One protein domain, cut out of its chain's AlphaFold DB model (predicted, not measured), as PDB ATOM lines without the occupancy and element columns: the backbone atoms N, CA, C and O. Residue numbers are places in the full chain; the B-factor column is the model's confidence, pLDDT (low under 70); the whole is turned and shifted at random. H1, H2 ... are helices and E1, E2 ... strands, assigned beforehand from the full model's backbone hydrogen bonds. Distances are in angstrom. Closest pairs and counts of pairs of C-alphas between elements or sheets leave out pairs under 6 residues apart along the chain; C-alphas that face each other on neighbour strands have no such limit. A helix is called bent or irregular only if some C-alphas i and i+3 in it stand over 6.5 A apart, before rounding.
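This is residues 42 to 236 of the 350 residues of an uncharacterized protein of Spiroplasma eriocheiris (UniProt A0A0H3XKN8). A long twisted hairpin of two strands, E4 and E5, makes the spine of this elongated domain, with the short strands E1, E2 and E3 added at its edges. H1 runs along one face, H3 and H4a are on the opposite face, and H6, H7, H8 and H9 form a small helical head beyond the end where E4 begins. The printed part has 195 residues, with nine named helices and five named strands, which along the chain are H1, E1, H2, H3, H4, H5, E2, E3, H6, H7, H8, E4, E5 and H9; the class is mixed, helices and strands, and in the branched sheet the neighbours E1 and E5 are parallel, while E4 is antiparallel to each of its three neighbours, with E2 and E3 on one side of it and E5 on the other side. The whole is only just loose, close to compact, with a radius of gyration of the C-alphas of 19.8 A and spans of 65 by 34 by 26 A.

H1, residues 42 to 64, is 31.9 A long and begins at C-alpha 42 (-16.364, 24.154, -56.430). E1 is 68 to 70, H2 71 to 75 and H3 80 to 89. H4, 99 to 122, was assigned as one helix by its hydrogen bonds but is bent, with C-alphas 108 and 111 7.0 A apart; its arms are H4a, 99 to 108, and H4b, 111 to 122. H5 is 127 to 130, E2 139 to 141, E3 147 to 151, H6 155 to 165, H7 167 to 175 and H8 178 to 181. E4, 186 to 200, is 42.2 A long; E5, 203 to 219, is 43.9 A long and bends by 68 degrees at residue 213. H9, 222 to 236, ends at C-alpha 236 (-39.667, 39.524, -17.417).

In the strongly twisted sheet, E4 and E5 are an antiparallel hairpin, with N 194 and O 209 2.8 A apart. On the other side of E4 are antiparallel E3, N 149 to O 189 2.7 A, and E2, N 195 to O 140 2.8 A. E1 is parallel to E5, N 69 to O 217 2.9 A. H1 lies over E4 and E5 at a height over the sheet of 8.6 A. On the opposite face, H3 runs across the strands at a height of 9.9 A, and H4a lies over none at 7.3 A. H5 is only just at the sheet's level, at 3.9 A. H2, H4b and H9 only graze the sheet. H2 touches H4a, closest C-alphas Leu 74 and Lys 104, 5.4 A. H4b touches H1, Ile 112 to Thr 61, 6.8 A between C-alphas. H6 and H7 are a helical hairpin, closest C-alphas Gly 163 and Lys 170, 4.4 A. H9 touches H7 at a shallow tilt of 9 degrees, opposite ways, closest C-alphas Ala 235 and Val 169, 6.7 A, and H8, Ala 224 to Leu 178, 5.9 A between C-alphas. Every O i to N i+4 pair is within hydrogen-bond range in H1, H2, H3, H4a, H4b, H7 and H9, against 6 of 7 in H6; H5 and H8 are too short for one.

The C-alphas farthest apart, Ala 167 and Gly 202, are 66.2 A apart. The printed part has no cut and no long link. Mean pLDDT of the printed part is 80.5; 49 residues are under 70, among them 59 to 67, 154 to 170 and 223 to 236.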
ATOM      1  N   LYS A  42     -16.844  24.174 -57.821       81.31
ATOM      2  CA  LYS A  42     -16.364  24.154 -56.430       81.31
ATOM      3  C   LYS A  42     -16.087  25.552 -55.882       81.31
ATOM      4  O   LYS A  42     -16.440  25.814 -54.737       81.31
ATOM      5  N   ILE A  43     -15.483  26.446 -56.672       85.62
ATOM      6  CA  ILE A  43     -15.249  27.837 -56.255       85.62
ATOM      7  C   ILE A  43     -16.583  28.543 -56.008       85.62
ATOM      8  O   ILE A  43     -16.746  29.151 -54.958       85.62
ATOM      9  N   GLU A  44     -17.563  28.406 -56.904       87.06
ATOM     10  CA  GLU A  44     -18.885  29.025 -56.724       87.06
ATOM     11  C   GLU A  44     -19.624  28.475 -55.487       87.06
ATOM     12  O   GLU A  44     -20.246  29.230 -54.739       87.06
ATOM     13  N   GLN A  45     -19.511  27.171 -55.202       87.50
ATOM     14  CA  GLN A  45     -20.056  26.577 -53.973       87.50
ATOM     15  C   GLN A  45     -19.363  27.104 -52.708       87.50
ATOM     16  O   GLN A  45     -20.031  27.428 -51.721       87.50
ATOM     17  N   LEU A  46     -18.033  27.221 -52.730       89.88
ATOM     18  CA  LEU A  46     -17.263  27.802 -51.627       89.88
ATOM     19  C   LEU A  46     -17.609  29.280 -51.428       89.88
ATOM     20  O   LEU A  46     -17.766  29.707 -50.286       89.88
ATOM     21  N   LEU A  47     -17.794  30.032 -52.515       91.81
ATOM     22  CA  LEU A  47     -18.237  31.422 -52.480       91.81
ATOM     23  C   LEU A  47     -19.623  31.539 -51.846       91.81
ATOM     24  O   LEU A  47     -19.803  32.322 -50.925       91.81
ATOM     25  N   SER A  48     -20.592  30.724 -52.257       90.06
ATOM     26  CA  SER A  48     -21.916  30.743 -51.626       90.06
ATOM     27  C   SER A  48     -21.849  30.408 -50.129       90.06
ATOM     28  O   SER A  48     -22.500  31.063 -49.314       90.06
ATOM     29  N   THR A  49     -21.010  29.441 -49.747       89.25
ATOM     30  CA  THR A  49     -20.837  29.052 -48.340       89.25
ATOM     31  C   THR A  49     -20.215  30.183 -47.520       89.25
ATOM     32  O   THR A  49     -20.755  30.547 -46.478       89.25
ATOM     33  N   VAL A  50     -19.133  30.800 -48.008       91.44
ATOM     34  CA  VAL A  50     -18.454  31.877 -47.276       91.44
ATOM     35  C   VAL A  50     -19.324  33.127 -47.163       91.44
ATOM     36  O   VAL A  50     -19.279  33.802 -46.145       91.44
ATOM     37  N   GLN A  51     -20.165  33.425 -48.158       90.31
ATOM     38  CA  GLN A  51     -21.113  34.541 -48.084       90.31
ATOM     39  C   GLN A  51     -22.143  34.338 -46.975       90.31
ATOM     40  O   GLN A  51     -22.378  35.247 -46.179       90.31
ATOM     41  N   ASN A  52     -22.722  33.136 -46.892       85.06
ATOM     42  CA  ASN A  52     -23.653  32.789 -45.822       85.06
ATOM     43  C   ASN A  52     -22.968  32.856 -44.455       85.06
ATOM     44  O   ASN A  52     -23.522  33.430 -43.518       85.06
ATOM     45  N   ASP A  53     -21.747  32.332 -44.351       83.75
ATOM     46  CA  ASP A  53     -20.964  32.388 -43.121       83.75
ATOM     47  C   ASP A  53     -20.621  33.821 -42.722       83.75
ATOM     48  O   ASP A  53     -20.745  34.146 -41.549       83.75
ATOM     49  N   ILE A  54     -20.252  34.697 -43.659       84.44
ATOM     50  CA  ILE A  54     -19.991  36.115 -43.377       84.44
ATOM     51  C   ILE A  54     -21.253  36.785 -42.849       84.44
ATOM     52  O   ILE A  54     -21.195  37.422 -41.803       84.44
ATOM     53  N   THR A  55     -22.395  36.622 -43.517       79.19
ATOM     54  CA  THR A  55     -23.658  37.224 -43.071       79.19
ATOM     55  C   THR A  55     -24.052  36.718 -41.681       79.19
ATOM     56  O   THR A  55     -24.407  37.512 -40.806       79.19
ATOM     57  N   ASN A  56     -23.909  35.411 -41.433       73.81
ATOM     58  CA  ASN A  56     -24.199  34.800 -40.136       73.81
ATOM     59  C   ASN A  56     -23.213  35.258 -39.049       73.81
ATOM     60  O   ASN A  56     -23.639  35.680 -37.977       73.81
ATOM     61  N   GLN A  57     -21.904  35.216 -39.309       72.62
ATOM     62  CA  GLN A  57     -20.862  35.633 -38.365       72.62
ATOM     63  C   GLN A  57     -20.927  37.122 -38.066       72.62
ATOM     64  O   GLN A  57     -20.708  37.519 -36.923       72.62
ATOM     65  N   PHE A  58     -21.238  37.948 -39.062       72.50
ATOM     66  CA  PHE A  58     -21.426  39.375 -38.869       72.50
ATOM     67  C   PHE A  58     -22.608  39.622 -37.942       72.50
ATOM     68  O   PHE A  58     -22.437  40.302 -36.934       72.50
ATOM     69  N   GLY A  59     -23.755  38.988 -38.209       64.38
ATOM     70  CA  GLY A  59     -24.918  39.024 -37.324       64.38
ATOM     71  C   GLY A  59     -24.599  38.551 -35.902       64.38
ATOM     72  O   GLY A  59     -24.920  39.250 -34.942       64.38
ATOM     73  N   HIS A  60     -23.909  37.416 -35.751       63.22
ATOM     74  CA  HIS A  60     -23.491  36.887 -34.449       63.22
ATOM     75  C   HIS A  60     -22.536  37.828 -33.707       63.22
ATOM     76  O   HIS A  60     -22.804  38.179 -32.565       63.22
ATOM     77  N   THR A  61     -21.464  38.294 -34.351       64.62
ATOM     78  CA  THR A  61     -20.429  39.133 -33.719       64.62
ATOM     79  C   THR A  61     -20.972  40.498 -33.316       64.62
ATOM     80  O   THR A  61     -20.611  41.031 -32.266       64.62
ATOM     81  N   ILE A  62     -21.834  41.074 -34.156       61.66
ATOM     82  CA  ILE A  62     -22.580  42.285 -33.829       61.66
ATOM     83  C   ILE A  62     -23.399  42.029 -32.559       61.66
ATOM     84  O   ILE A  62     -23.147  42.692 -31.546       61.66
ATOM     85  N   ASN A  63     -24.254  41.002 -32.565       56.47
ATOM     86  CA  ASN A  63     -25.139  40.692 -31.442       56.47
ATOM     87  C   ASN A  63     -24.383  40.347 -30.145       56.47
ATOM     88  O   ASN A  63     -24.798  40.785 -29.074       56.47
ATOM     89  N   ASP A  64     -23.250  39.641 -30.210       56.62
ATOM     90  CA  ASP A  64     -22.396  39.341 -29.046       56.62
ATOM     91  C   ASP A  64     -21.808  40.623 -28.432       56.62
ATOM     92  O   ASP A  64     -21.698  40.764 -27.210       56.62
ATOM     93  N   ARG A  65     -21.489  41.614 -29.273       54.88
ATOM     94  CA  ARG A  65     -21.101  42.969 -28.845       54.88
ATOM     95  C   ARG A  65     -22.306  43.839 -28.467       54.88
ATOM     96  O   ARG A  65     -22.139  45.021 -28.163       54.88
ATOM     97  N   LYS A  66     -23.508  43.252 -28.447       59.22
ATOM     98  CA  LYS A  66     -24.808  43.836 -28.079       59.22
ATOM     99  C   LYS A  66     -25.280  44.976 -28.981       59.22
ATOM    100  O   LYS A  66     -26.284  45.610 -28.679       59.22
ATOM    101  N   ASN A  67     -24.569  45.271 -30.067       68.31
ATOM    102  CA  ASN A  67     -24.830  46.407 -30.965       68.31
ATOM    103  C   ASN A  67     -24.924  47.744 -30.213       68.31
ATOM    104  O   ASN A  67     -25.523  48.696 -30.714       68.31
ATOM    105  N   LEU A  68     -24.375  47.796 -28.996       74.06
ATOM    106  CA  LEU A  68     -24.438  48.939 -28.105       74.06
ATOM    107  C   LEU A  68     -23.122  49.694 -28.228       74.06
ATOM    108  O   LEU A  68     -22.060  49.163 -27.902       74.06
ATOM    109  N   PHE A  69     -23.199  50.944 -28.652       78.81
ATOM    110  CA  PHE A  69     -22.044  51.820 -28.754       78.81
ATOM    111  C   PHE A  69     -22.235  53.014 -27.837       78.81
ATOM    112  O   PHE A  69     -23.310  53.620 -27.798       78.81
ATOM    113  N   SER A  70     -21.186  53.387 -27.105       84.12
ATOM    114  CA  SER A  70     -21.219  54.671 -26.423       84.12
ATOM    115  C   SER A  70     -20.972  55.777 -27.441       84.12
ATOM    116  O   SER A  70     -20.153  55.645 -28.355       84.12
ATOM    117  N   MET A  71     -21.623  56.921 -27.257       86.50
ATOM    118  CA  MET A  71     -21.304  58.103 -28.060       86.50
ATOM    119  C   MET A  71     -19.835  58.489 -27.925       86.50
ATOM    120  O   MET A  71     -19.220  58.893 -28.903       86.50
ATOM    121  N   SER A  72     -19.245  58.327 -26.738       82.19
ATOM    122  CA  SER A  72     -17.824  58.602 -26.513       82.19
ATOM    123  C   SER A  72     -16.897  57.710 -27.346       82.19
ATOM    124  O   SER A  72     -15.885  58.203 -27.841       82.19
ATOM    125  N   GLN A  73     -17.252  56.438 -27.557       82.88
ATOM    126  CA  GLN A  73     -16.506  55.519 -28.422       82.88
ATOM    127  C   GLN A  73     -16.590  55.942 -29.889       82.88
ATOM    128  O   GLN A  73     -15.589  55.893 -30.601       82.88
ATOM    129  N   LEU A  74     -17.770  56.373 -30.342       85.19
ATOM    130  CA  LEU A  74     -17.985  56.743 -31.739       85.19
ATOM    131  C   LEU A  74     -17.459  58.143 -32.073       85.19
ATOM    132  O   LEU A  74     -16.922  58.347 -33.157       85.19
ATOM    133  N   ALA A  75     -17.586  59.114 -31.166       74.62
ATOM    134  CA  ALA A  75     -17.403  60.525 -31.491       74.62
ATOM    135  C   ALA A  75     -15.974  60.861 -31.964       74.62
ATOM    136  O   ALA A  75     -15.810  61.712 -32.836       74.62
ATOM    137  N   GLY A  76     -14.940  60.160 -31.478       68.88
ATOM    138  CA  GLY A  76     -13.592  60.140 -32.072       68.88
ATOM    139  C   GLY A  76     -13.048  61.504 -32.529       68.88
ATOM    140  O   GLY A  76     -12.697  61.649 -33.700       68.88
ATOM    141  N   GLY A  77     -13.031  62.508 -31.650       71.75
ATOM    142  CA  GLY A  77     -12.629  63.892 -31.959       71.75
ATOM    143  C   GLY A  77     -13.796  64.878 -32.122       71.75
ATOM    144  O   GLY A  77     -13.595  66.080 -31.982       71.75
ATOM    145  N   MET A  78     -15.019  64.389 -32.337       85.62
ATOM    146  CA  MET A  78     -16.265  65.138 -32.135       85.62
ATOM    147  C   MET A  78     -16.637  65.111 -30.645       85.62
ATOM    148  O   MET A  78     -16.326  64.143 -29.943       85.62
ATOM    149  N   LYS A  79     -17.318  66.145 -30.135       88.12
ATOM    150  CA  LYS A  79     -17.892  66.075 -28.786       88.12
ATOM    151  C   LYS A  79     -19.114  65.148 -28.802       88.12
ATOM    152  O   LYS A  79     -19.947  65.288 -29.697       88.12
ATOM    153  N   PRO A  80     -19.288  64.261 -27.806       87.81
ATOM    154  CA  PRO A  80     -20.474  63.405 -27.714       87.81
ATOM    155  C   PRO A  80     -21.804  64.170 -27.795       87.81
ATOM    156  O   PRO A  80     -22.739  63.698 -28.429       87.81
ATOM    157  N   SER A  81     -21.867  65.387 -27.244       86.62
ATOM    158  CA  SER A  81     -23.043  66.265 -27.335       86.62
ATOM    159  C   SER A  81     -23.376  66.688 -28.766       86.62
ATOM    160  O   SER A  81     -24.542  66.769 -29.131       86.62
ATOM    161  N   ASP A  82     -22.366  66.954 -29.596       89.50
ATOM    162  CA  ASP A  82     -22.577  67.366 -30.987       89.50
ATOM    163  C   ASP A  82     -23.092  66.183 -31.809       89.50
ATOM    164  O   ASP A  82     -24.025  66.326 -32.598       89.50
ATOM    165  N   PHE A  83     -22.550  64.994 -31.540       90.38
ATOM    166  CA  PHE A  83     -23.024  63.738 -32.110       90.38
ATOM    167  C   PHE A  83     -24.492  63.469 -31.733       90.38
ATOM    168  O   PHE A  83     -25.321  63.207 -32.608       90.38
ATOM    169  N   ALA A  84     -24.830  63.607 -30.444       89.06
ATOM    170  CA  ALA A  84     -26.195  63.475 -29.935       89.06
ATOM    171  C   ALA A  84     -27.145  64.483 -30.592       89.06
ATOM    172  O   ALA A  84     -28.213  64.104 -31.057       89.06
ATOM    173  N   ASN A  85     -26.736  65.749 -30.699       90.81
ATOM    174  CA  ASN A  85     -27.533  66.807 -31.315       90.81
ATOM    175  C   ASN A  85     -27.832  66.537 -32.793       90.81
ATOM    176  O   ASN A  85     -28.924  66.856 -33.264       90.81
ATOM    177  N   ILE A  86     -26.882  65.967 -33.542       92.25
ATOM    178  CA  ILE A  86     -27.105  65.606 -34.948       92.25
ATOM    179  C   ILE A  86     -28.120  64.466 -35.038       92.25
ATOM    180  O   ILE A  86     -29.099  64.594 -35.771       92.25
ATOM    181  N   LEU A  87     -27.940  63.390 -34.263       90.50
ATOM    182  CA  LEU A  87     -28.898  62.282 -34.245       90.50
ATOM    183  C   LEU A  87     -30.278  62.719 -33.745       90.50
ATOM    184  O   LEU A  87     -31.290  62.291 -34.295       90.50
ATOM    185  N   GLY A  88     -30.344  63.579 -32.732       89.31
ATOM    186  CA  GLY A  88     -31.578  64.076 -32.124       89.31
ATOM    187  C   GLY A  88     -32.450  64.894 -33.076       89.31
ATOM    188  O   GLY A  88     -33.670  64.822 -32.983       89.31
ATOM    189  N   LYS A  89     -31.848  65.607 -34.035       92.69
ATOM    190  CA  LYS A  89     -32.571  66.407 -35.041       92.69
ATOM    191  C   LYS A  89     -33.210  65.583 -36.158       92.69
ATOM    192  O   LYS A  89     -34.071  66.102 -36.864       92.69
ATOM    193  N   LEU A  90     -32.779  64.337 -36.341       92.19
ATOM    194  CA  LEU A  90     -33.346  63.441 -37.343       92.19
ATOM    195  C   LEU A  90     -34.686  62.875 -36.851       92.19
ATOM    196  O   LEU A  90     -34.819  62.486 -35.687       92.19
ATOM    197  N   THR A  91     -35.657  62.765 -37.751       90.69
ATOM    198  CA  THR A  91     -36.904  62.029 -37.524       90.69
ATOM    199  C   THR A  91     -36.718  60.542 -37.832       90.69
ATOM    200  O   THR A  91     -35.775  60.140 -38.514       90.69
ATOM    201  N   ALA A  92     -37.623  59.698 -37.337       84.38
ATOM    202  CA  ALA A  92     -37.632  58.284 -37.709       84.38
ATOM    203  C   ALA A  92     -37.792  58.117 -39.234       84.38
ATOM    204  O   ALA A  92     -38.525  58.876 -39.869       84.38
ATOM    205  N   GLY A  93     -37.083  57.145 -39.806       81.56
ATOM    206  CA  GLY A  93     -37.019  56.889 -41.243       81.56
ATOM    207  C   GLY A  93     -36.065  57.801 -42.020       81.56
ATOM    208  O   GLY A  93     -35.893  57.591 -43.216       81.56
ATOM    209  N   GLN A  94     -35.431  58.796 -41.386       93.44
ATOM    210  CA  GLN A  94     -34.462  59.656 -42.071       93.44
ATOM    211  C   GLN A  94     -33.067  59.037 -42.113       93.44
ATOM    212  O   GLN A  94     -32.530  58.595 -41.093       93.44
ATOM    213  N   GLU A  95     -32.460  59.085 -43.295       95.38
ATOM    214  CA  GLU A  95     -31.065  58.713 -43.506       95.38
ATOM    215  C   GLU A  95     -30.102  59.693 -42.817       95.38
ATOM    216  O   GLU A  95     -30.289  60.916 -42.805       95.38
ATOM    217  N   ILE A  96     -29.023  59.150 -42.262       94.44
ATOM    218  CA  ILE A  96     -27.933  59.897 -41.643       94.44
ATOM    219  C   ILE A  96     -26.987  60.381 -42.747       94.44
ATOM    220  O   ILE A  96     -25.943  59.786 -43.018       94.44
ATOM    221  N   ASN A  97     -27.348  61.510 -43.357       92.44
ATOM    222  CA  ASN A  97     -26.571  62.152 -44.426       92.44
ATOM    223  C   ASN A  97     -25.388  62.999 -43.925       92.44
ATOM    224  O   ASN A  97     -24.600  63.513 -44.717       92.44
ATOM    225  N   ASN A  98     -25.244  63.170 -42.607       93.31
ATOM    226  CA  ASN A  98     -24.069  63.824 -42.045       93.31
ATOM    227  C   ASN A  98     -22.852  62.893 -42.179       93.31
ATOM    228  O   ASN A  98     -22.745  61.902 -41.456       93.31
ATOM    229  N   ILE A  99     -21.944  63.239 -43.095       89.75
ATOM    230  CA  ILE A  99     -20.764  62.435 -43.449       89.75
ATOM    231  C   ILE A  99     -19.903  62.119 -42.221       89.75
ATOM    232  O   ILE A  99     -19.417  60.997 -42.096       89.75
ATOM    233  N   ASP A 100     -19.735  63.065 -41.294       89.81
ATOM    234  CA  ASP A 100     -18.905  62.852 -40.108       89.81
ATOM    235  C   ASP A 100     -19.520  61.808 -39.175       89.81
ATOM    236  O   ASP A 100     -18.857  60.828 -38.838       89.81
ATOM    237  N   VAL A 101     -20.793  61.971 -38.797       91.00
ATOM    238  CA  VAL A 101     -21.518  61.014 -37.939       91.00
ATOM    239  C   VAL A 101     -21.576  59.637 -38.592       91.00
ATOM    240  O   VAL A 101     -21.292  58.633 -37.939       91.00
ATOM    241  N   ASN A 102     -21.885  59.594 -39.884       91.31
ATOM    242  CA  ASN A 102     -21.968  58.365 -40.658       91.31
ATOM    243  C   ASN A 102     -20.612  57.621 -40.665       91.31
ATOM    244  O   ASN A 102     -20.519  56.470 -40.227       91.31
ATOM    245  N   ASN A 103     -19.521  58.324 -40.989       89.38
ATOM    246  CA  ASN A 103     -18.166  57.773 -40.934       89.38
ATOM    247  C   ASN A 103     -17.773  57.305 -39.529       89.38
ATOM    248  O   ASN A 103     -17.081  56.298 -39.393       89.38
ATOM    249  N   LYS A 104     -18.163  58.020 -38.468       90.69
ATOM    250  CA  LYS A 104     -17.890  57.599 -37.086       90.69
ATOM    251  C   LYS A 104     -18.586  56.284 -36.742       90.69
ATOM    252  O   LYS A 104     -17.930  55.400 -36.193       90.69
ATOM    253  N   ILE A 105     -19.859  56.126 -37.109       90.69
ATOM    254  CA  ILE A 105     -20.602  54.878 -36.889       90.69
ATOM    255  C   ILE A 105     -19.924  53.723 -37.639       90.69
ATOM    256  O   ILE A 105     -19.604  52.709 -37.021       90.69
ATOM    257  N   PHE A 106     -19.595  53.889 -38.924       88.88
ATOM    258  CA  PHE A 106     -18.908  52.836 -39.686       88.88
ATOM    259  C   PHE A 106     -17.495  52.537 -39.185       88.88
ATOM    260  O   PHE A 106     -17.094  51.375 -39.122       88.88
ATOM    261  N   ASN A 107     -16.738  53.550 -38.757       88.06
ATOM    262  CA  ASN A 107     -15.441  53.331 -38.117       88.06
ATOM    263  C   ASN A 107     -15.576  52.501 -36.832       88.06
ATOM    264  O   ASN A 107     -14.717  51.661 -36.573       88.06
ATOM    265  N   GLY A 108     -16.665  52.675 -36.078       86.50
ATOM    266  CA  GLY A 108     -16.997  51.836 -34.925       86.50
ATOM    267  C   GLY A 108     -17.222  50.359 -35.275       86.50
ATOM    268  O   GLY A 108     -16.970  49.494 -34.437       86.50
ATOM    269  N   LEU A 109     -17.622  50.050 -36.514       86.69
ATOM    270  CA  LEU A 109     -17.833  48.681 -37.000       86.69
ATOM    271  C   LEU A 109     -16.569  48.030 -37.593       86.69
ATOM    272  O   LEU A 109     -16.530  46.810 -37.742       86.69
ATOM    273  N   LYS A 110     -15.505  48.793 -37.889       88.25
ATOM    274  CA  LYS A 110     -14.230  48.252 -38.418       88.25
ATOM    275  C   LYS A 110     -13.645  47.092 -37.603       88.25
ATOM    276  O   LYS A 110     -13.254  46.105 -38.221       88.25
ATOM    277  N   PRO A 111     -13.622  47.130 -36.256       86.81
ATOM    278  CA  PRO A 111     -13.121  46.006 -35.466       86.81
ATOM    279  C   PRO A 111     -13.913  44.704 -35.654       86.81
ATOM    280  O   PRO A 111     -13.370  43.628 -35.426       86.81
ATOM    281  N   ILE A 112     -15.189  44.786 -36.046       85.06
ATOM    282  CA  ILE A 112     -16.031  43.614 -36.319       85.06
ATOM    283  C   ILE A 112     -15.617  42.980 -37.644       85.06
ATOM    284  O   ILE A 112     -15.365  41.781 -37.695       85.06
ATOM    285  N   VAL A 113     -15.460  43.796 -38.689       89.25
ATOM    286  CA  VAL A 113     -14.972  43.323 -39.994       89.25
ATOM    287  C   VAL A 113     -13.569  42.736 -39.885       89.25
ATOM    288  O   VAL A 113     -13.326  41.677 -40.452       89.25
ATOM    289  N   GLN A 114     -12.677  43.347 -39.098       90.56
ATOM    290  CA  GLN A 114     -11.348  42.780 -38.860       90.56
ATOM    291  C   GLN A 114     -11.427  41.384 -38.228       90.56
ATOM    292  O   GLN A 114     -10.779  40.458 -38.699       90.56
ATOM    293  N   SER A 115     -12.270  41.210 -37.207       87.44
ATOM    294  CA  SER A 115     -12.460  39.909 -36.554       87.44
ATOM    295  C   SER A 115     -12.964  38.833 -37.526       87.44
ATOM    296  O   SER A 115     -12.582  37.666 -37.419       87.44
ATOM    297  N   ILE A 116     -13.825  39.215 -38.471       89.44
ATOM    298  CA  ILE A 116     -14.324  38.312 -39.514       89.44
ATOM    299  C   ILE A 116     -13.205  37.992 -40.503       89.44
ATOM    300  O   ILE A 116     -12.985  36.822 -40.794       89.44
ATOM    301  N   ASN A 117     -12.443  38.989 -40.955       93.31
ATOM    302  CA  ASN A 117     -11.287  38.791 -41.833       93.31
ATOM    303  C   ASN A 117     -10.272  37.801 -41.254       93.31
ATOM    304  O   ASN A 117      -9.861  36.867 -41.943       93.31
ATOM    305  N   ASP A 118      -9.926  37.955 -39.977       90.38
ATOM    306  CA  ASP A 118      -9.002  37.055 -39.285       90.38
ATOM    307  C   ASP A 118      -9.556  35.613 -39.236       90.38
ATOM    308  O   ASP A 118      -8.830  34.637 -39.453       90.38
ATOM    309  N   THR A 119     -10.868  35.470 -39.015       89.12
ATOM    310  CA  THR A 119     -11.564  34.170 -39.020       89.12
ATOM    311  C   THR A 119     -11.562  33.534 -40.411       89.12
ATOM    312  O   THR A 119     -11.280  32.345 -40.555       89.12
ATOM    313  N   LEU A 120     -11.832  34.320 -41.454       90.75
ATOM    314  CA  LEU A 120     -11.840  33.860 -42.841       90.75
ATOM    315  C   LEU A 120     -10.453  33.402 -43.302       90.75
ATOM    316  O   LEU A 120     -10.335  32.329 -43.892       90.75
ATOM    317  N   ALA A 121      -9.404  34.169 -42.995       89.25
ATOM    318  CA  ALA A 121      -8.035  33.845 -43.398       89.25
ATOM    319  C   ALA A 121      -7.480  32.595 -42.706       89.25
ATOM    320  O   ALA A 121      -6.679  31.861 -43.285       89.25
ATOM    321  N   THR A 122      -7.893  32.338 -41.464       89.19
ATOM    322  CA  THR A 122      -7.448  31.162 -40.702       89.19
ATOM    323  C   THR A 122      -8.291  29.914 -40.978       89.19
ATOM    324  O   THR A 122      -7.870  28.797 -40.653       89.19
ATOM    325  N   ASN A 123      -9.454  30.061 -41.624       88.44
ATOM    326  CA  ASN A 123     -10.311  28.940 -41.978       88.44
ATOM    327  C   ASN A 123      -9.747  28.156 -43.176       88.44
ATOM    328  O   ASN A 123      -9.784  28.590 -44.328       88.44
ATOM    329  N   LYS A 124      -9.282  26.929 -42.908       87.88
ATOM    330  CA  LYS A 124      -8.717  26.029 -43.926       87.88
ATOM    331  C   LYS A 124      -9.669  25.746 -45.090       87.88
ATOM    332  O   LYS A 124      -9.185  25.576 -46.206       87.88
ATOM    333  N   GLN A 125     -10.983  25.728 -44.850       89.19
ATOM    334  CA  GLN A 125     -12.000  25.529 -45.888       89.19
ATOM    335  C   GLN A 125     -11.971  26.642 -46.947       89.19
ATOM    336  O   GLN A 125     -12.201  26.368 -48.122       89.19
ATOM    337  N   TYR A 126     -11.649  27.878 -46.548       89.94
ATOM    338  CA  TYR A 126     -11.654  29.057 -47.423       89.94
ATOM    339  C   TYR A 126     -10.263  29.488 -47.886       89.94
ATOM    340  O   TYR A 126     -10.150  30.405 -48.693       89.94
ATOM    341  N   SER A 127      -9.209  28.806 -47.432       86.31
ATOM    342  CA  SER A 127      -7.812  29.128 -47.755       86.31
ATOM    343  C   SER A 127      -7.547  29.346 -49.249       86.31
ATOM    344  O   SER A 127      -6.818  30.263 -49.612       86.31
ATOM    345  N   VAL A 128      -8.188  28.566 -50.125       88.31
ATOM    346  CA  VAL A 128      -8.044  28.701 -51.584       88.31
ATOM    347  C   VAL A 128      -8.626  30.011 -52.130       88.31
ATOM    348  O   VAL A 128      -8.104  30.547 -53.102       88.31
ATOM    349  N   LEU A 129      -9.677  30.546 -51.500       92.50
ATOM    350  CA  LEU A 129     -10.310  31.800 -51.909       92.50
ATOM    351  C   LEU A 129      -9.456  33.010 -51.538       92.50
ATOM    352  O   LEU A 129      -9.515  34.019 -52.228       92.50
ATOM    353  N   PHE A 130      -8.678  32.929 -50.460       93.94
ATOM    354  CA  PHE A 130      -7.958  34.081 -49.906       93.94
ATOM    355  C   PHE A 130      -6.437  33.969 -50.027       93.94
ATOM    356  O   PHE A 130      -5.716  34.810 -49.492       93.94
ATOM    357  N   ASP A 131      -5.934  32.962 -50.751       86.94
ATOM    358  CA  ASP A 131      -4.508  32.842 -51.050       86.94
ATOM    359  C   ASP A 131      -3.997  34.149 -51.675       86.94
ATOM    360  O   ASP A 131      -4.581  34.665 -52.624       86.94
ATOM    361  N   LYS A 132      -2.909  34.710 -51.140       88.88
ATOM    362  CA  LYS A 132      -2.297  35.976 -51.600       88.88
ATOM    363  C   LYS A 132      -3.158  37.240 -51.450       88.88
ATOM    364  O   LYS A 132      -2.734  38.298 -51.918       88.88
ATOM    365  N   ILE A 133      -4.309  37.174 -50.786       94.00
ATOM    366  CA  ILE A 133      -5.064  38.364 -50.383       94.00
ATOM    367  C   ILE A 133      -4.594  38.771 -48.983       94.00
ATOM    368  O   ILE A 133      -4.522  37.947 -48.075       94.00
ATOM    369  N   ASP A 134      -4.241  40.047 -48.806       94.44
ATOM    370  CA  ASP A 134      -3.936  40.587 -47.477       94.44
ATOM    371  C   ASP A 134      -5.170  40.450 -46.579       94.44
ATOM    372  O   ASP A 134      -6.275  40.795 -47.004       94.44
ATOM    373  N   VAL A 135      -4.992  39.979 -45.340       92.88
ATOM    374  CA  VAL A 135      -6.108  39.717 -44.419       92.88
ATOM    375  C   VAL A 135      -7.013  40.938 -44.249       92.88
ATOM    376  O   VAL A 135      -8.232  40.809 -44.243       92.88
ATOM    377  N   ASN A 136      -6.439  42.143 -44.225       92.94
ATOM    378  CA  ASN A 136      -7.185  43.385 -44.038       92.94
ATOM    379  C   ASN A 136      -8.004  43.772 -45.275       92.94
ATOM    380  O   ASN A 136      -8.854  44.652 -45.194       92.94
ATOM    381  N   ASN A 137      -7.750  43.120 -46.411       93.81
ATOM    382  CA  ASN A 137      -8.408  43.376 -47.682       93.81
ATOM    383  C   ASN A 137      -9.417  42.287 -48.081       93.81
ATOM    384  O   ASN A 137     -10.061  42.448 -49.118       93.81
ATOM    385  N   ILE A 138      -9.587  41.224 -47.279       95.25
ATOM    386  CA  ILE A 138     -10.552  40.148 -47.557       95.25
ATOM    387  C   ILE A 138     -11.973  40.712 -47.605       95.25
ATOM    388  O   ILE A 138     -12.623  40.649 -48.642       95.25
ATOM    389  N   LEU A 139     -12.450  41.318 -46.521       94.62
ATOM    390  CA  LEU A 139     -13.746  41.985 -46.440       94.62
ATOM    391  C   LEU A 139     -13.531  43.461 -46.127       94.62
ATOM    392  O   LEU A 139     -12.841  43.810 -45.169       94.62
ATOM    393  N   ASN A 140     -14.145  44.330 -46.923       92.38
ATOM    394  CA  ASN A 140     -14.063  45.777 -46.764       92.38
ATOM    395  C   ASN A 140     -15.450  46.405 -46.735       92.38
ATOM    396  O   ASN A 140     -16.350  45.951 -47.438       92.38
ATOM    397  N   PHE A 141     -15.608  47.498 -45.990       89.00
ATOM    398  CA  PHE A 141     -16.809  48.320 -46.095       89.00
ATOM    399  C   PHE A 141     -16.836  49.080 -47.417       89.00
ATOM    400  O   PHE A 141     -15.890  49.795 -47.752       89.00
ATOM    401  N   ASP A 142     -17.971  49.021 -48.099       89.94
ATOM    402  CA  ASP A 142     -18.348  49.992 -49.111       89.94
ATOM    403  C   ASP A 142     -19.225  51.068 -48.459       89.94
ATOM    404  O   ASP A 142     -20.452  51.086 -48.574       89.94
ATOM    405  N   ILE A 143     -18.569  51.961 -47.711       86.31
ATOM    406  CA  ILE A 143     -19.226  53.044 -46.961       86.31
ATOM    407  C   ILE A 143     -20.078  53.922 -47.882       86.31
ATOM    408  O   ILE A 143     -21.121  54.412 -47.466       86.31
ATOM    409  N   LYS A 144     -19.651  54.111 -49.136       86.50
ATOM    410  CA  LYS A 144     -20.342  54.974 -50.097       86.50
ATOM    411  C   LYS A 144     -21.732  54.443 -50.447       86.50
ATOM    412  O   LYS A 144     -22.634  55.243 -50.669       86.50
ATOM    413  N   ASN A 145     -21.869  53.123 -50.538       89.94
ATOM    414  CA  ASN A 145     -23.135  52.475 -50.865       89.94
ATOM    415  C   ASN A 145     -23.918  52.057 -49.613       89.94
ATOM    416  O   ASN A 145     -25.100  51.760 -49.714       89.94
ATOM    417  N   SER A 146     -23.281  52.056 -48.439       91.19
ATOM    418  CA  SER A 146     -23.928  51.739 -47.166       91.19
ATOM    419  C   SER A 146     -24.800  52.890 -46.664       91.19
ATOM    420  O   SER A 146     -24.418  54.058 -46.738       91.19
ATOM    421  N   VAL A 147     -25.950  52.552 -46.084       92.75
ATOM    422  CA  VAL A 147     -26.937  53.518 -45.586       92.75
ATOM    423  C   VAL A 147     -27.166  53.306 -44.096       92.75
ATOM    424  O   VAL A 147     -27.225  52.177 -43.612       92.75
ATOM    425  N   LEU A 148     -27.305  54.405 -43.358       93.94
ATOM    426  CA  LEU A 148     -27.723  54.411 -41.960       93.94
ATOM    427  C   LEU A 148     -28.986  55.252 -41.849       93.94
ATOM    428  O   LEU A 148     -28.997  56.394 -42.297       93.94
ATOM    429  N   THR A 149     -30.014  54.722 -41.208       89.88
ATOM    430  CA  THR A 149     -31.327  55.346 -41.071       89.88
ATOM    431  C   THR A 149     -31.701  55.405 -39.604       89.88
ATOM    432  O   THR A 149     -31.666  54.399 -38.893       89.88
ATOM    433  N   LYS A 150     -32.086  56.586 -39.119       89.44
ATOM    434  CA  LYS A 150     -32.601  56.711 -37.759       89.44
ATOM    435  C   LYS A 150     -33.946  56.004 -37.657       89.44
ATOM    436  O   LYS A 150     -34.842  56.238 -38.461       89.44
ATOM    437  N   GLN A 151     -34.116  55.204 -36.616       82.56
ATOM    438  CA  GLN A 151     -35.386  54.564 -36.304       82.56
ATOM    439  C   GLN A 151     -36.045  55.216 -35.094       82.56
ATOM    440  O   GLN A 151     -35.386  55.836 -34.256       82.56
ATOM    441  N   ALA A 152     -37.365  55.055 -35.001       75.06
ATOM    442  CA  ALA A 152     -38.084  55.399 -33.787       75.06
ATOM    443  C   ALA A 152     -37.591  54.509 -32.636       75.06
ATOM    444  O   ALA A 152     -37.466  53.286 -32.776       75.06
ATOM    445  N   PHE A 153     -37.300  55.140 -31.504       71.50
ATOM    446  CA  PHE A 153     -37.003  54.469 -30.251       71.50
ATOM    447  C   PHE A 153     -37.574  55.315 -29.122       71.50
ATOM    448  O   PHE A 153     -37.179  56.465 -28.950       71.50
ATOM    449  N   ASP A 154     -38.530  54.743 -28.404       64.88
ATOM    450  CA  ASP A 154     -39.182  55.381 -27.272       64.88
ATOM    451  C   ASP A 154     -38.803  54.620 -26.005       64.88
ATOM    452  O   ASP A 154     -39.396  53.595 -25.662       64.88
ATOM    453  N   ALA A 155     -37.757  55.102 -25.338       62.47
ATOM    454  CA  ALA A 155     -37.283  54.498 -24.105       62.47
ATOM    455  C   ALA A 155     -38.301  54.628 -22.964       62.47
ATOM    456  O   ALA A 155     -38.362  53.746 -22.107       62.47
ATOM    457  N   GLN A 156     -39.110  55.691 -22.963       59.97
ATOM    458  CA  GLN A 156     -40.089  55.921 -21.910       59.97
ATOM    459  C   GLN A 156     -41.241  54.927 -22.027       59.97
ATOM    460  O   GLN A 156     -41.581  54.294 -21.036       59.97
ATOM    461  N   SER A 157     -41.748  54.677 -23.237       61.06
ATOM    462  CA  SER A 157     -42.740  53.615 -23.456       61.06
ATOM    463  C   SER A 157     -42.227  52.232 -23.034       61.06
ATOM    464  O   SER A 157     -43.003  51.414 -22.543       61.06
ATOM    465  N   VAL A 158     -40.923  51.955 -23.181       58.91
ATOM    466  CA  VAL A 158     -40.318  50.711 -22.668       58.91
ATOM    467  C   VAL A 158     -40.372  50.674 -21.142       58.91
ATOM    468  O   VAL A 158     -40.803  49.672 -20.576       58.91
ATOM    469  N   VAL A 159     -39.972  51.758 -20.474       56.78
ATOM    470  CA  VAL A 159     -40.038  51.883 -19.010       56.78
ATOM    471  C   VAL A 159     -41.476  51.752 -18.500       56.78
ATOM    472  O   VAL A 159     -41.726  50.997 -17.560       56.78
ATOM    473  N   ASP A 160     -42.425  52.430 -19.141       58.97
ATOM    474  CA  ASP A 160     -43.833  52.428 -18.755       58.97
ATOM    475  C   ASP A 160     -44.443  51.032 -18.905       58.97
ATOM    476  O   ASP A 160     -45.065  50.537 -17.966       58.97
ATOM    477  N   ALA A 161     -44.192  50.345 -20.025       55.12
ATOM    478  CA  ALA A 161     -44.665  48.978 -20.248       55.12
ATOM    479  C   ALA A 161     -44.162  47.996 -19.177       55.12
ATOM    480  O   ALA A 161     -44.887  47.094 -18.760       55.12
ATOM    481  N   ILE A 162     -42.932  48.179 -18.696       52.41
ATOM    482  CA  ILE A 162     -42.376  47.368 -17.608       52.41
ATOM    483  C   ILE A 162     -43.046  47.727 -16.280       52.41
ATOM    484  O   ILE A 162     -43.425  46.848 -15.505       52.41
ATOM    485  N   GLY A 163     -43.199  49.025 -16.015       51.53
ATOM    486  CA  GLY A 163     -43.730  49.525 -14.757       51.53
ATOM    487  C   GLY A 163     -45.217  49.241 -14.538       51.53
ATOM    488  O   GLY A 163     -45.631  49.099 -13.389       51.53
ATOM    489  N   VAL A 164     -46.007  49.103 -15.607       51.78
ATOM    490  CA  VAL A 164     -47.438  48.739 -15.542       51.78
ATOM    491  C   VAL A 164     -47.649  47.363 -14.905       51.78
ATOM    492  O   VAL A 164     -48.626  47.160 -14.186       51.78
ATOM    493  N   HIS A 165     -46.720  46.428 -15.102       50.00
ATOM    494  CA  HIS A 165     -46.873  45.049 -14.628       50.00
ATOM    495  C   HIS A 165     -46.056  44.728 -13.372       50.00
ATOM    496  O   HIS A 165     -46.226  43.652 -12.796       50.00
ATOM    497  N   ASN A 166     -45.186  45.638 -12.919       58.97
ATOM    498  CA  ASN A 166     -44.397  45.446 -11.705       58.97
ATOM    499  C   ASN A 166     -43.999  46.791 -11.059       58.97
ATOM    500  O   ASN A 166     -43.020  47.433 -11.442       58.97
ATOM    501  N   ALA A 167     -44.744  47.191 -10.024       66.88
ATOM    502  CA  ALA A 167     -44.509  48.438  -9.291       66.88
ATOM    503  C   ALA A 167     -43.141  48.487  -8.583       66.88
ATOM    504  O   ALA A 167     -42.569  49.565  -8.446       66.88
ATOM    505  N   ALA A 168     -42.594  47.339  -8.162       66.06
ATOM    506  CA  ALA A 168     -41.266  47.278  -7.549       66.06
ATOM    507  C   ALA A 168     -40.165  47.563  -8.580       66.06
ATOM    508  O   ALA A 168     -39.229  48.306  -8.299       66.06
ATOM    509  N   VAL A 169     -40.327  47.046  -9.799       63.50
ATOM    510  CA  VAL A 169     -39.415  47.316 -10.917       63.50
ATOM    511  C   VAL A 169     -39.503  48.771 -11.361       63.50
ATOM    512  O   VAL A 169     -38.475  49.403 -11.590       63.50
ATOM    513  N   LYS A 170     -40.715  49.338 -11.425       68.94
ATOM    514  CA  LYS A 170     -40.895  50.772 -11.683       68.94
ATOM    515  C   LYS A 170     -40.154  51.620 -10.648       68.94
ATOM    516  O   LYS A 170     -39.394  52.506 -11.021       68.94
ATOM    517  N   ALA A 171     -40.317  51.292  -9.366       73.25
ATOM    518  CA  ALA A 171     -39.638  51.986  -8.279       73.25
ATOM    519  C   ALA A 171     -38.107  51.852  -8.360       73.25
ATOM    520  O   ALA A 171     -37.402  52.800  -8.030       73.25
ATOM    521  N   GLU A 172     -37.575  50.713  -8.813       69.69
ATOM    522  CA  GLU A 172     -36.133  50.525  -9.020       69.69
ATOM    523  C   GLU A 172     -35.607  51.376 -10.190       69.69
ATOM    524  O   GLU A 172     -34.593  52.054 -10.042       69.69
ATOM    525  N   ILE A 173     -36.332  51.425 -11.313       66.62
ATOM    526  CA  ILE A 173     -35.994  52.278 -12.468       66.62
ATOM    527  C   ILE A 173     -36.009  53.765 -12.082       66.62
ATOM    528  O   ILE A 173     -35.098  54.507 -12.459       66.62
ATOM    529  N   GLU A 174     -37.028  54.194 -11.331       77.31
ATOM    530  CA  GLU A 174     -37.170  55.568 -10.836       77.31
ATOM    531  C   GLU A 174     -36.079  55.918  -9.816       77.31
ATOM    532  O   GLU A 174     -35.447  56.967  -9.926       77.31
ATOM    533  N   LYS A 175     -35.802  55.025  -8.858       79.44
ATOM    534  CA  LYS A 175     -34.765  55.209  -7.833       79.44
ATOM    535  C   LYS A 175     -33.375  55.390  -8.439       79.44
ATOM    536  O   LYS A 175     -32.611  56.227  -7.970       79.44
ATOM    537  N   GLU A 176     -33.041  54.596  -9.451       71.25
ATOM    538  CA  GLU A 176     -31.745  54.653 -10.134       71.25
ATOM    539  C   GLU A 176     -31.683  55.788 -11.183       71.25
ATOM    540  O   GLU A 176     -30.657  55.988 -11.835       71.25
ATOM    541  N   GLY A 177     -32.772  56.553 -11.359       72.88
ATOM    542  CA  GLY A 177     -32.849  57.674 -12.300       72.88
ATOM    543  C   GLY A 177     -32.640  57.249 -13.754       72.88
ATOM    544  O   GLY A 177     -32.129  58.025 -14.563       72.88
ATOM    545  N   LEU A 178     -32.970  55.999 -14.093       68.06
ATOM    546  CA  LEU A 178     -32.648  55.425 -15.400       68.06
ATOM    547  C   LEU A 178     -33.493  56.039 -16.514       68.06
ATOM    548  O   LEU A 178     -32.984  56.215 -17.614       68.06
ATOM    549  N   ALA A 179     -34.744  56.414 -16.236       67.25
ATOM    550  CA  ALA A 179     -35.636  57.028 -17.223       67.25
ATOM    551  C   ALA A 179     -35.021  58.290 -17.862       67.25
ATOM    552  O   ALA A 179     -34.981  58.413 -19.086       67.25
ATOM    553  N   GLU A 180     -34.440  59.177 -17.048       69.25
ATOM    554  CA  GLU A 180     -33.775  60.402 -17.517       69.25
ATOM    555  C   GLU A 180     -32.484  60.107 -18.294       69.25
ATOM    556  O   GLU A 180     -32.118  60.833 -19.212       69.25
ATOM    557  N   GLN A 181     -31.796  59.014 -17.965       67.75
ATOM    558  CA  GLN A 181     -30.536  58.626 -18.606       67.75
ATOM    559  C   GLN A 181     -30.742  57.947 -19.970       67.75
ATOM    560  O   GLN A 181     -29.778  57.746 -20.714       67.75
ATOM    561  N   LEU A 182     -31.984  57.590 -20.312       64.56
ATOM    562  CA  LEU A 182     -32.336  56.889 -21.547       64.56
ATOM    563  C   LEU A 182     -32.867  57.811 -22.653       64.56
ATOM    564  O   LEU A 182     -33.011  57.362 -23.791       64.56
ATOM    565  N   THR A 183     -33.108  59.094 -22.362       66.62
ATOM    566  CA  THR A 183     -33.571  60.080 -23.358       66.62
ATOM    567  C   THR A 183     -32.569  60.296 -24.494       66.62
ATOM    568  O   THR A 183     -32.931  60.791 -25.557       66.62
ATOM    569  N   GLU A 184     -31.310  59.906 -24.289       74.88
ATOM    570  CA  GLU A 184     -30.230  60.012 -25.275       74.88
ATOM    571  C   GLU A 184     -29.850  58.666 -25.912       74.88
ATOM    572  O   GLU A 184     -28.741  58.503 -26.426       74.88
ATOM    573  N   VAL A 185     -30.754  57.683 -25.885       76.88
ATOM    574  CA  VAL A 185     -30.571  56.424 -26.614       76.88
ATOM    575  C   VAL A 185     -31.146  56.561 -28.018       76.88
ATOM    576  O   VAL A 185     -32.340  56.769 -28.214       76.88
ATOM    577  N   TYR A 186     -30.289  56.392 -29.019       83.94
ATOM    578  CA  TYR A 186     -30.673  56.429 -30.423       83.94
ATOM    579  C   TYR A 186     -30.590  55.045 -31.043       83.94
ATOM    580  O   TYR A 186     -29.578  54.358 -30.918       83.94
ATOM    581  N   ARG A 187     -31.640  54.671 -31.775       84.44
ATOM    582  CA  ARG A 187     -31.646  53.490 -32.632       84.44
ATOM    583  C   ARG A 187     -31.351  53.899 -34.069       84.44
ATOM    584  O   ARG A 187     -32.032  54.753 -34.638       84.44
ATOM    585  N   VAL A 188     -30.355  53.255 -34.655       86.81
ATOM    586  CA  VAL A 188     -29.966  53.408 -36.053       86.81
ATOM    587  C   VAL A 188     -30.073  52.043 -36.708       86.81
ATOM    588  O   VAL A 188     -29.458  51.088 -36.250       86.81
ATOM    589  N   GLU A 189     -30.870  51.937 -37.758       84.81
ATOM    590  CA  GLU A 189     -30.859  50.772 -38.636       84.81
ATOM    591  C   GLU A 189     -29.866  51.032 -39.758       84.81
ATOM    592  O   GLU A 189     -29.834  52.138 -40.293       84.81
ATOM    593  N   GLY A 190     -29.065  50.043 -40.129       84.94
ATOM    594  CA  GLY A 190     -28.229  50.166 -41.306       84.94
ATOM    595  C   GLY A 190     -28.512  49.114 -42.370       84.94
ATOM    596  O   GLY A 190     -29.053  48.038 -42.112       84.94
ATOM    597  N   SER A 191     -28.056  49.453 -43.565       89.00
ATOM    598  CA  SER A 191     -27.863  48.578 -44.711       89.00
ATOM    599  C   SER A 191     -26.383  48.667 -45.077       89.00
ATOM    600  O   SER A 191     -25.900  49.714 -45.516       89.00
ATOM    601  N   LEU A 192     -25.622  47.612 -44.771       88.75
ATOM    602  CA  LEU A 192     -24.187  47.559 -45.047       88.75
ATOM    603  C   LEU A 192     -23.943  46.910 -46.382       88.75
ATOM    604  O   LEU A 192     -24.289  45.750 -46.584       88.75
ATOM    605  N   HIS A 193     -23.203  47.621 -47.211       91.81
ATOM    606  CA  HIS A 193     -22.557  47.045 -48.365       91.81
ATOM    607  C   HIS A 193     -21.114  46.714 -47.996       91.81
ATOM    608  O   HIS A 193     -20.331  47.568 -47.572       91.81
ATOM    609  N   LEU A 194     -20.768  45.442 -48.139       91.81
ATOM    610  CA  LEU A 194     -19.431  44.914 -47.942       91.81
ATOM    611  C   LEU A 194     -18.904  44.383 -49.271       91.81
ATOM    612  O   LEU A 194     -19.656  43.900 -50.116       91.81
ATOM    613  N   LYS A 195     -17.591  44.442 -49.444       94.50
ATOM    614  CA  LYS A 195     -16.900  43.920 -50.614       94.50
ATOM    615  C   LYS A 195     -15.970  42.801 -50.181       94.50
ATOM    616  O   LYS A 195     -14.982  43.063 -49.496       94.50
ATOM    617  N   LEU A 196     -16.306  41.580 -50.581       95.56
ATOM    618  CA  LEU A 196     -15.485  40.395 -50.373       95.56
ATOM    619  C   LEU A 196     -14.544  40.232 -51.565       95.56
ATOM    620  O   LEU A 196     -15.007  40.072 -52.693       95.56
ATOM    621  N   GLN A 197     -13.241  40.272 -51.320       96.50
ATOM    622  CA  GLN A 197     -12.213  39.945 -52.299       96.50
ATOM    623  C   GLN A 197     -11.873  38.457 -52.224       96.50
ATOM    624  O   GLN A 197     -11.755  37.900 -51.135       96.50
ATOM    625  N   TYR A 198     -11.702  37.821 -53.380       94.75
ATOM    626  CA  TYR A 198     -11.328  36.410 -53.483       94.75
ATOM    627  C   TYR A 198     -10.480  36.155 -54.732       94.75
ATOM    628  O   TYR A 198     -10.472  36.952 -55.668       94.75
ATOM    629  N   MET A 199      -9.766  35.036 -54.757       92.12
ATOM    630  CA  MET A 199      -8.995  34.575 -55.901       92.12
ATOM    631  C   MET A 199      -9.818  33.620 -56.759       92.12
ATOM    632  O   MET A 199     -10.364  32.633 -56.265       92.12
ATOM    633  N   LYS A 200      -9.835  33.871 -58.066       89.94
ATOM    634  CA  LYS A 200     -10.382  32.972 -59.085       89.94
ATOM    635  C   LYS A 200      -9.447  32.950 -60.280       89.94
ATOM    636  O   LYS A 200      -9.007  33.995 -60.751       89.94
ATOM    637  N   ASP A 201      -9.059  31.752 -60.706       86.50
ATOM    638  CA  ASP A 201      -8.135  31.549 -61.830       86.50
ATOM    639  C   ASP A 201      -6.835  32.383 -61.729       86.50
ATOM    640  O   ASP A 201      -6.317  32.914 -62.713       86.50
ATOM    641  N   GLY A 202      -6.313  32.541 -60.507       84.12
ATOM    642  CA  GLY A 202      -5.095  33.310 -60.234       84.12
ATOM    643  C   GLY A 202      -5.256  34.834 -60.291       84.12
ATOM    644  O   GLY A 202      -4.253  35.544 -60.196       84.12
ATOM    645  N   LYS A 203      -6.483  35.349 -60.413       90.31
ATOM    646  CA  LYS A 203      -6.806  36.780 -60.384       90.31
ATOM    647  C   LYS A 203      -7.648  37.119 -59.160       90.31
ATOM    648  O   LYS A 203      -8.487  36.327 -58.744       90.31
ATOM    649  N   ALA A 204      -7.426  38.311 -58.612       92.81
ATOM    650  CA  ALA A 204      -8.282  38.857 -57.572       92.81
ATOM    651  C   ALA A 204      -9.589  39.360 -58.198       92.81
ATOM    652  O   ALA A 204      -9.580  40.194 -59.108       92.81
ATOM    653  N   GLU A 205     -10.699  38.856 -57.689       94.69
ATOM    654  CA  GLU A 205     -12.056  39.266 -58.008       94.69
ATOM    655  C   GLU A 205     -12.753  39.781 -56.747       94.69
ATOM    656  O   GLU A 205     -12.212  39.739 -55.638       94.69
ATOM    657  N   SER A 206     -13.960  40.317 -56.917       94.19
ATOM    658  CA  SER A 206     -14.745  40.804 -55.794       94.19
ATOM    659  C   SER A 206     -16.229  40.581 -55.983       94.19
ATOM    660  O   SER A 206     -16.748  40.825 -57.072       94.19
ATOM    661  N   ILE A 207     -16.907  40.242 -54.894       93.75
ATOM    662  CA  ILE A 207     -18.360  40.152 -54.823       93.75
ATOM    663  C   ILE A 207     -18.896  41.087 -53.739       93.75
ATOM    664  O   ILE A 207     -18.262  41.294 -52.701       93.75
ATOM    665  N   ASN A 208     -20.054  41.680 -54.013       92.62
ATOM    666  CA  ASN A 208     -20.742  42.547 -53.069       92.62
ATOM    667  C   ASN A 208     -21.633  41.706 -52.161       92.62
ATOM    668  O   ASN A 208     -22.360  40.838 -52.641       92.62
ATOM    669  N   LEU A 209     -21.587  42.004 -50.868       90.88
ATOM    670  CA  LEU A 209     -22.435  41.415 -49.845       90.88
ATOM    671  C   LEU A 209     -23.250  42.520 -49.200       90.88
ATOM    672  O   LEU A 209     -22.712  43.582 -48.889       90.88
ATOM    673  N   ASN A 210     -24.526  42.240 -48.974       87.12
ATOM    674  CA  ASN A 210     -25.430  43.180 -48.337       87.12
ATOM    675  C   ASN A 210     -25.887  42.595 -47.006       87.12
ATOM    676  O   ASN A 210     -26.311  41.441 -46.940       87.12
ATOM    677  N   ILE A 211     -25.782  43.396 -45.952       83.56
ATOM    678  CA  ILE A 211     -26.298  43.068 -44.626       83.56
ATOM    679  C   ILE A 211     -27.301  44.149 -44.261       83.56
ATOM    680  O   ILE A 211     -26.935  45.245 -43.835       83.56
ATOM    681  N   ASP A 212     -28.571  43.819 -44.452       79.62
ATOM    682  CA  ASP A 212     -29.680  44.746 -44.282       79.62
ATOM    683  C   ASP A 212     -30.348  44.602 -42.912       79.62
ATOM    684  O   ASP A 212     -30.298  43.553 -42.265       79.62
ATOM    685  N   HIS A 213     -31.002  45.681 -42.483       73.12
ATOM    686  CA  HIS A 213     -31.847  45.736 -41.289       73.12
ATOM    687  C   HIS A 213     -31.138  45.411 -39.965       73.12
ATOM    688  O   HIS A 213     -31.764  44.961 -38.996       73.12
ATOM    689  N   TYR A 214     -29.828  45.661 -39.880       75.50
ATOM    690  CA  TYR A 214     -29.107  45.512 -38.619       75.50
ATOM    691  C   TYR A 214     -29.295  46.765 -37.759       75.50
ATOM    692  O   TYR A 214     -29.223  47.897 -38.236       75.50
ATOM    693  N   ASN A 215     -29.559  46.562 -36.469       77.00
ATOM    694  CA  ASN A 215     -29.863  47.646 -35.539       77.00
ATOM    695  C   ASN A 215     -28.654  47.951 -34.662       77.00
ATOM    696  O   ASN A 215     -28.111  47.049 -34.032       77.00
ATOM    697  N   ILE A 216     -28.288  49.224 -34.590       80.00
ATOM    698  CA  ILE A 216     -27.266  49.791 -33.720       80.00
ATOM    699  C   ILE A 216     -27.959  50.682 -32.696       80.00
ATOM    700  O   ILE A 216     -28.794  51.518 -33.049       80.00
ATOM    701  N   TYR A 217     -27.577  50.542 -31.434       80.38
ATOM    702  CA  TYR A 217     -28.025  51.416 -30.362       80.38
ATOM    703  C   TYR A 217     -26.855  52.256 -29.882       80.38
ATOM    704  O   TYR A 217     -25.793  51.739 -29.532       80.38
ATOM    705  N   ILE A 218     -27.054  53.566 -29.867       84.56
ATOM    706  CA  ILE A 218     -26.038  54.531 -29.475       84.56
ATOM    707  C   ILE A 218     -26.540  55.251 -28.235       84.56
ATOM    708  O   ILE A 218     -27.600  55.867 -28.278       84.56
ATOM    709  N   SER A 219     -25.788  55.174 -27.142       82.62
ATOM    710  CA  SER A 219     -26.159  55.798 -25.868       82.62
ATOM    711  C   SER A 219     -25.034  56.675 -25.337       82.62
ATOM    712  O   SER A 219     -23.850  56.360 -25.495       82.62
ATOM    713  N   TYR A 220     -25.390  57.768 -24.670       79.25
ATOM    714  CA  TYR A 220     -24.430  58.541 -23.887       79.25
ATOM    715  C   TYR A 220     -23.973  57.760 -22.646       79.25
ATOM    716  O   TYR A 220     -22.788  57.751 -22.307       79.25
ATOM    717  N   ASN A 221     -24.901  57.035 -22.015       75.56
ATOM    718  CA  ASN A 221     -24.669  56.263 -20.801       75.56
ATOM    719  C   ASN A 221     -24.970  54.771 -21.028       75.56
ATOM    720  O   ASN A 221     -26.090  54.288 -20.845       75.56
ATOM    721  N   LEU A 222     -23.941  54.017 -21.431       71.69
ATOM    722  CA  LEU A 222     -24.049  52.563 -21.600       71.69
ATOM    723  C   LEU A 222     -24.312  51.823 -20.284       71.69
ATOM    724  O   LEU A 222     -24.928  50.760 -20.312       71.69
ATOM    725  N   ALA A 223     -23.855  52.358 -19.148       69.12
ATOM    726  CA  ALA A 223     -24.068  51.726 -17.850       69.12
ATOM    727  C   ALA A 223     -25.555  51.749 -17.475       69.12
ATOM    728  O   ALA A 223     -26.102  50.706 -17.124       69.12
ATOM    729  N   ALA A 224     -26.217  52.893 -17.661       66.88
ATOM    730  CA  ALA A 224     -27.655  53.047 -17.446       66.88
ATOM    731  C   ALA A 224     -28.478  52.133 -18.357       66.88
ATOM    732  O   ALA A 224     -29.366  51.419 -17.900       66.88
ATOM    733  N   LEU A 225     -28.136  52.091 -19.651       65.62
ATOM    734  CA  LEU A 225     -28.803  51.204 -20.602       65.62
ATOM    735  C   LEU A 225     -28.593  49.724 -20.238       65.62
ATOM    736  O   LEU A 225     -29.530  48.932 -20.297       65.62
ATOM    737  N   GLY A 226     -27.386  49.345 -19.815       63.50
ATOM    738  CA  GLY A 226     -27.090  47.991 -19.344       63.50
ATOM    739  C   GLY A 226     -27.846  47.617 -18.064       63.50
ATOM    740  O   GLY A 226     -28.348  46.497 -17.959       63.50
ATOM    741  N   GLN A 227     -27.962  48.547 -17.112       62.81
ATOM    742  CA  GLN A 227     -28.756  48.376 -15.893       62.81
ATOM    743  C   GLN A 227     -30.242  48.226 -16.212       62.81
ATOM    744  O   GLN A 227     -30.859  47.289 -15.712       62.81
ATOM    745  N   LEU A 228     -30.790  49.056 -17.106       62.28
ATOM    746  CA  LEU A 228     -32.163  48.908 -17.580       62.28
ATOM    747  C   LEU A 228     -32.373  47.513 -18.166       62.28
ATOM    748  O   LEU A 228     -33.249  46.799 -17.698       62.28
ATOM    749  N   ILE A 229     -31.548  47.092 -19.135       61.25
ATOM    750  CA  ILE A 229     -31.660  45.767 -19.769       61.25
ATOM    751  C   ILE A 229     -31.683  44.658 -18.711       61.25
ATOM    752  O   ILE A 229     -32.484  43.727 -18.818       61.25
ATOM    753  N   LYS A 230     -30.842  44.759 -17.676       59.38
ATOM    754  CA  LYS A 230     -30.813  43.800 -16.568       59.38
ATOM    755  C   LYS A 230     -32.117  43.813 -15.767       59.38
ATOM    756  O   LYS A 230     -32.682  42.748 -15.538       59.38
ATOM    757  N   ILE A 231     -32.601  44.992 -15.380       59.09
ATOM    758  CA  ILE A 231     -33.855  45.163 -14.639       59.09
ATOM    759  C   ILE A 231     -35.038  44.612 -15.451       59.09
ATOM    760  O   ILE A 231     -35.793  43.789 -14.938       59.09
ATOM    761  N   VAL A 232     -35.148  44.964 -16.739       56.12
ATOM    762  CA  VAL A 232     -36.186  44.450 -17.654       56.12
ATOM    763  C   VAL A 232     -36.123  42.928 -17.743       56.12
ATOM    764  O   VAL A 232     -37.142  42.251 -17.639       56.12
ATOM    765  N   SER A 233     -34.923  42.378 -17.939       52.94
ATOM    766  CA  SER A 233     -34.726  40.936 -18.109       52.94
ATOM    767  C   SER A 233     -35.097  40.169 -16.843       52.94
ATOM    768  O   SER A 233     -35.735  39.120 -16.925       52.94
ATOM    769  N   ASN A 234     -34.738  40.701 -15.672       56.25
ATOM    770  CA  ASN A 234     -35.108  40.129 -14.383       56.25
ATOM    771  C   ASN A 234     -36.623  40.183 -14.171       56.25
ATOM    772  O   ASN A 234     -37.218  39.155 -13.866       56.25
ATOM    773  N   ALA A 235     -37.247  41.337 -14.416       54.78
ATOM    774  CA  ALA A 235     -38.688  41.527 -14.292       54.78
ATOM    775  C   ALA A 235     -39.477  40.577 -15.202       54.78
ATOM    776  O   ALA A 235     -40.420  39.922 -14.760       54.78
ATOM    777  N   LEU A 236     -39.061  40.450 -16.465       51.47
ATOM    778  CA  LEU A 236     -39.667  39.524 -17.417       51.47
ATOM    779  C   LEU A 236     -39.465  38.068 -16.984       51.47
ATOM    780  O   LEU A 236     -40.393  37.268 -17.055       51.47
TER     781      LEU A 236